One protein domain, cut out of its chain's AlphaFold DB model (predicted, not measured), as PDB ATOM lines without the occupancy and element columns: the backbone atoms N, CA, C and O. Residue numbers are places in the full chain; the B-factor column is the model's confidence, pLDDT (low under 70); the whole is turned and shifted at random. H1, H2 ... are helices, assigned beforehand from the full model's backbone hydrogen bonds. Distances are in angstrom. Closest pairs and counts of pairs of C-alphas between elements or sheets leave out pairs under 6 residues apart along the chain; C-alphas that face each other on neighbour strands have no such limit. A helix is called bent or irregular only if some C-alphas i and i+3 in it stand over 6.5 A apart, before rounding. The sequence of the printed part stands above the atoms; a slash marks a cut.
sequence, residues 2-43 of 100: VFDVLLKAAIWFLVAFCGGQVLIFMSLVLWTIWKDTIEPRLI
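This is residues 2 to 43 of the 100 residues of an uncharacterized protein of Phyllobacterium sp. OV277 (UniProt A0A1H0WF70). One long helix, H1, makes nearly the whole length of a thin rod, and a very short helix, H2, follows at its far end as a small tip. Nothing folds back: residues 2 to 43 stand free along the rod. The printed part has 42 residues, with two named helices in the order H1, H2 and no named strand, and its class is all helix. It is extended, with a radius of gyration of the C-alphas of 17.9 A, and the C-alphas span 60 by 9 by 5 A along their three main axes.

The printed part begins with H1, residues 2 to 37, in which every pair of O of residue i and N of residue i+4 is within hydrogen-bond range. A tight link of one residue, Ile 38, joins it to H2, residues 39 to 42. H2 is too short for any pair of O of residue i and N of residue i+4 inside it; its one pair of O of residue i and N of residue i+3 is within hydrogen-bond range. H1 and H2 meet only through their link. Neither helix is bent.

H1 runs from Val 2, with its C-alpha at (-1.917, 25.110, -36.101), to Thr 37, with its C-alpha at (-4.916, -2.473, 7.837), 52.0 A from first to last C-alpha. H2 runs from Glu 39 to Leu 42, 5.3 A from first to last C-alpha, and C-alpha 42 is at (-2.192, -11.411, 7.923).

The two C-alphas farthest apart are those of Val 2 and Ile 43, the first and last printed residues, at 59.7 A. The printed part has no cut. The mean pLDDT of the printed part is 87.2, that of H1 is 90 and that of H2 is 71. Confidence is under 70 at residues 40 to 41.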
ATOM      1  N   VAL A   2      -3.080  25.442 -36.967       85.88
ATOM      2  CA  VAL A   2      -1.917  25.110 -36.101       85.88
ATOM      3  C   VAL A   2      -2.151  25.508 -34.637       85.88
ATOM      4  O   VAL A   2      -1.912  24.706 -33.741       85.88
ATOM      5  N   PHE A   3      -2.690  26.707 -34.390       89.31
ATOM      6  CA  PHE A   3      -3.006  27.177 -33.035       89.31
ATOM      7  C   PHE A   3      -4.051  26.295 -32.329       89.31
ATOM      8  O   PHE A   3      -3.863  25.932 -31.175       89.31
ATOM      9  N   ASP A   4      -5.100  25.865 -33.036       91.06
ATOM     10  CA  ASP A   4      -6.134  24.971 -32.489       91.06
ATOM     11  C   ASP A   4      -5.578  23.591 -32.120       91.06
ATOM     12  O   ASP A   4      -5.983  22.991 -31.123       91.06
ATOM     13  N   VAL A   5      -4.637  23.084 -32.925       93.56
ATOM     14  CA  VAL A   5      -3.946  21.815 -32.668       93.56
ATOM     15  C   VAL A   5      -3.034  21.941 -31.448       93.56
ATOM     16  O   VAL A   5      -3.074  21.074 -30.578       93.56
ATOM     17  N   LEU A   6      -2.273  23.035 -31.337       92.88
ATOM     18  CA  LEU A   6      -1.421  23.305 -30.174       92.88
ATOM     19  C   LEU A   6      -2.245  23.478 -28.892       92.88
ATOM     20  O   LEU A   6      -1.898  22.903 -27.863       92.88
ATOM     21  N   LEU A   7      -3.367  24.201 -28.958       93.94
ATOM     22  CA  LEU A   7      -4.264  24.393 -27.820       93.94
ATOM     23  C   LEU A   7      -4.886  23.064 -27.369       93.94
ATOM     24  O   LEU A   7      -4.878  22.753 -26.180       93.94
ATOM     25  N   LYS A   8      -5.371  22.240 -28.307       93.94
ATOM     26  CA  LYS A   8      -5.877  20.895 -27.990       93.94
ATOM     27  C   LYS A   8      -4.799  20.016 -27.366       93.94
ATOM     28  O   LYS A   8      -5.084  19.343 -26.380       93.94
ATOM     29  N   ALA A   9      -3.581  20.030 -27.902       92.94
ATOM     30  CA  ALA A   9      -2.470  19.267 -27.344       92.94
ATOM     31  C   ALA A   9      -2.141  19.711 -25.908       92.94
ATOM     32  O   ALA A   9      -1.985  18.863 -25.032       92.94
ATOM     33  N   ALA A  10      -2.122  21.021 -25.643       93.56
ATOM     34  CA  ALA A  10      -1.900  21.564 -24.304       93.56
ATOM     35  C   ALA A  10      -3.009  21.162 -23.315       93.56
ATOM     36  O   ALA A  10      -2.713  20.773 -22.187       93.56
ATOM     37  N   ILE A  11      -4.277  21.190 -23.743       94.62
ATOM     38  CA  ILE A  11      -5.415  20.757 -22.916       94.62
ATOM     39  C   ILE A  11      -5.301  19.267 -22.580       94.62
ATOM     40  O   ILE A  11      -5.420  18.894 -21.415       94.62
ATOM     41  N   TRP A  12      -5.026  18.413 -23.568       95.25
ATOM     42  CA  TRP A  12      -4.853  16.975 -23.338       95.25
ATOM     43  C   TRP A  12      -3.669  16.669 -22.425       95.25
ATOM     44  O   TRP A  12      -3.783  15.809 -21.553       95.25
ATOM     45  N   PHE A  13      -2.563  17.397 -22.576       93.88
ATOM     46  CA  PHE A  13      -1.412  17.269 -21.692       93.88
ATOM     47  C   PHE A  13      -1.768  17.639 -20.248       93.88
ATOM     48  O   PHE A  13      -1.438  16.901 -19.324       93.88
ATOM     49  N   LEU A  14      -2.499  18.738 -20.048       93.56
ATOM     50  CA  LEU A  14      -2.914  19.187 -18.722       93.56
ATOM     51  C   LEU A  14      -3.902  18.211 -18.068       93.56
ATOM     52  O   LEU A  14      -3.772  17.911 -16.885       93.56
ATOM     53  N   VAL A  15      -4.839  17.653 -18.838       94.62
ATOM     54  CA  VAL A  15      -5.757  16.607 -18.359       94.62
ATOM     55  C   VAL A  15      -4.998  15.337 -17.981       94.62
ATOM     56  O   VAL A  15      -5.247  14.782 -16.914       94.62
ATOM     57  N   ALA A  16      -4.052  14.889 -18.810       92.75
ATOM     58  CA  ALA A  16      -3.243  13.709 -18.521       92.75
ATOM     59  C   ALA A  16      -2.357  13.913 -17.284       92.75
ATOM     60  O   ALA A  16      -2.255  13.019 -16.446       92.75
ATOM     61  N   PHE A  17      -1.761  15.098 -17.137       92.81
ATOM     62  CA  PHE A  17      -0.919  15.432 -15.995       92.81
ATOM     63  C   PHE A  17      -1.734  15.523 -14.700       92.81
ATOM     64  O   PHE A  17      -1.449  14.799 -13.748       92.81
ATOM     65  N   CYS A  18      -2.791  16.341 -14.671       91.44
ATOM     66  CA  CYS A  18      -3.634  16.495 -13.484       91.44
ATOM     67  C   CYS A  18      -4.369  15.194 -13.133       91.44
ATOM     68  O   CYS A  18      -4.375  14.779 -11.976       91.44
ATOM     69  N   GLY A  19      -4.953  14.519 -14.125       90.12
ATOM     70  CA  GLY A  19      -5.637  13.242 -13.927       90.12
ATOM     71  C   GLY A  19      -4.684  12.143 -13.459       90.12
ATOM     72  O   GLY A  19      -4.998  11.409 -12.522       90.12
ATOM     73  N   GLY A  20      -3.486  12.075 -14.046       92.31
ATOM     74  CA  GLY A  20      -2.439  11.142 -13.638       92.31
ATOM     75  C   GLY A  20      -1.985  11.365 -12.197       92.31
ATOM     76  O   GLY A  20      -1.871  10.403 -11.442       92.31
ATOM     77  N   GLN A  21      -1.800  12.619 -11.775       92.81
ATOM     78  CA  GLN A  21      -1.433  12.928 -10.390       92.81
ATOM     79  C   GLN A  21      -2.505  12.497  -9.386       92.81
ATOM     80  O   GLN A  21      -2.165  11.923  -8.352       92.81
ATOM     81  N   VAL A  22      -3.788  12.702  -9.698       93.12
ATOM     82  CA  VAL A  22      -4.893  12.242  -8.840       93.12
ATOM     83  C   VAL A  22      -4.891  10.719  -8.716       93.12
ATOM     84  O   VAL A  22      -5.030  10.200  -7.609       93.12
ATOM     85  N   LEU A  23      -4.683   9.994  -9.819       92.94
ATOM     86  CA  LEU A  23      -4.598   8.533  -9.796       92.94
ATOM     87  C   LEU A  23      -3.407   8.044  -8.968       92.94
ATOM     88  O   LEU A  23      -3.587   7.177  -8.120       92.94
ATOM     89  N   ILE A  24      -2.220   8.631  -9.154       92.81
ATOM     90  CA  ILE A  24      -1.029   8.291  -8.363       92.81
ATOM     91  C   ILE A  24      -1.298   8.525  -6.874       92.81
ATOM     92  O   ILE A  24      -1.008   7.657  -6.054       92.81
ATOM     93  N   PHE A  25      -1.889   9.666  -6.519       93.00
ATOM     94  CA  PHE A  25      -2.208   9.983  -5.132       93.00
ATOM     95  C   PHE A  25      -3.208   8.985  -4.535       93.00
ATOM     96  O   PHE A  25      -2.962   8.432  -3.465       93.00
ATOM     97  N   MET A  26      -4.291   8.686  -5.254       93.25
ATOM     98  CA  MET A  26      -5.276   7.672  -4.867       93.25
ATOM     99  C   MET A  26      -4.635   6.291  -4.672       93.25
ATOM    100  O   MET A  26      -4.921   5.616  -3.684       93.25
ATOM    101  N   SER A  27      -3.747   5.874  -5.579       91.50
ATOM    102  CA  SER A  27      -3.022   4.606  -5.473       91.50
ATOM    103  C   SER A  27      -2.102   4.566  -4.254       91.50
ATOM    104  O   SER A  27      -2.076   3.556  -3.555       91.50
ATOM    105  N   LEU A  28      -1.382   5.656  -3.966       91.62
ATOM    106  CA  LEU A  28      -0.526   5.755  -2.784       91.62
ATOM    107  C   LEU A  28      -1.341   5.679  -1.492       91.62
ATOM    108  O   LEU A  28      -0.984   4.912  -0.603       91.62
ATOM    109  N   VAL A  29      -2.458   6.406  -1.405       88.31
ATOM    110  CA  VAL A  29      -3.350   6.365  -0.234       88.31
ATOM    111  C   VAL A  29      -3.934   4.965  -0.030       88.31
ATOM    112  O   VAL A  29      -3.971   4.458   1.091       88.31
ATOM    113  N   LEU A  30      -4.368   4.304  -1.105       89.94
ATOM    114  CA  LEU A  30      -4.876   2.937  -1.011       89.94
ATOM    115  C   LEU A  30      -3.781   1.963  -0.557       89.94
ATOM    116  O   LEU A  30      -4.041   1.098   0.278       89.94
ATOM    117  N   TRP A  31      -2.557   2.128  -1.063       86.25
ATOM    118  CA  TRP A  31      -1.400   1.332  -0.658       86.25
ATOM    119  C   TRP A  31      -1.060   1.515   0.824       86.25
ATOM    120  O   TRP A  31      -0.856   0.524   1.526       86.25
ATOM    121  N   THR A  32      -1.053   2.751   1.334       81.31
ATOM    122  CA  THR A  32      -0.803   3.005   2.760       81.31
ATOM    123  C   THR A  32      -1.885   2.384   3.637       81.31
ATOM    124  O   THR A  32      -1.565   1.690   4.595       81.31
ATOM    125  N   ILE A  33      -3.164   2.525   3.265       81.25
ATOM    126  CA  ILE A  33      -4.277   1.910   4.007       81.25
ATOM    127  C   ILE A  33      -4.163   0.380   4.003       81.25
ATOM    128  O   ILE A  33      -4.406  -0.261   5.029       81.25
ATOM    129  N   TRP A  34      -3.800  -0.212   2.862       82.69
ATOM    130  CA  TRP A  34      -3.600  -1.654   2.742       82.69
ATOM    131  C   TRP A  34      -2.469  -2.141   3.659       82.69
ATOM    132  O   TRP A  34      -2.689  -3.076   4.433       82.69
ATOM    133  N   LYS A  35      -1.312  -1.466   3.650       77.88
ATOM    134  CA  LYS A  35      -0.196  -1.774   4.558       77.88
ATOM    135  C   LYS A  35      -0.570  -1.618   6.030       77.88
ATOM    136  O   LYS A  35      -0.204  -2.455   6.839       77.88
ATOM    137  N   ASP A  36      -1.342  -0.599   6.387       70.12
ATOM    138  CA  ASP A  36      -1.700  -0.361   7.789       70.12
ATOM    139  C   ASP A  36      -2.816  -1.277   8.300       70.12
ATOM    140  O   ASP A  36      -2.896  -1.558   9.496       70.12
ATOM    141  N   THR A  37      -3.697  -1.758   7.419       70.81
ATOM    142  CA  THR A  37      -4.916  -2.473   7.837       70.81
ATOM    143  C   THR A  37      -4.879  -3.965   7.536       70.81
ATOM    144  O   THR A  37      -5.395  -4.756   8.328       70.81
ATOM    145  N   ILE A  38      -4.333  -4.367   6.389       74.00
ATOM    146  CA  ILE A  38      -4.428  -5.744   5.887       74.00
ATOM    147  C   ILE A  38      -3.169  -6.533   6.237       74.00
ATOM    148  O   ILE A  38      -3.289  -7.632   6.780       74.00
ATOM    149  N   GLU A  39      -1.986  -5.960   6.028       73.00
ATOM    150  CA  GLU A  39      -0.706  -6.595   6.378       73.00
ATOM    151  C   GLU A  39      -0.643  -7.038   7.858       73.00
ATOM    152  O   GLU A  39      -0.373  -8.213   8.112       73.00
ATOM    153  N   PRO A  40      -1.041  -6.221   8.859       68.31
ATOM    154  CA  PRO A  40      -0.976  -6.632  10.263       68.31
ATOM    155  C   PRO A  40      -2.035  -7.673  10.624       68.31
ATOM    156  O   PRO A  40      -1.937  -8.346  11.651       68.31
ATOM    157  N   ARG A  41      -3.096  -7.793   9.811       67.62
ATOM    158  CA  ARG A  41      -4.132  -8.817   9.987       67.62
ATOM    159  C   ARG A  41      -3.697 -10.174   9.453       67.62
ATOM    160  O   ARG A  41      -4.214 -11.166   9.954       67.62
ATOM    161  N   LEU A  42      -2.780 -10.196   8.487       76.44
ATOM    162  CA  LEU A  42      -2.192 -11.411   7.923       76.44
ATOM    163  C   LEU A  42      -1.132 -12.036   8.838       76.44
ATOM    164  O   LEU A  42      -0.856 -13.223   8.691       76.44
ATOM    165  N   ILE A  43      -0.588 -11.276   9.796       74.75
ATOM    166  CA  ILE A  43       0.327 -11.809  10.813       74.75
ATOM    167  C   ILE A  43      -0.424 -12.860  11.654       74.75
ATOM    168  O   ILE A  43      -1.435 -12.517  12.290       74.75
TER     169      ILE A  43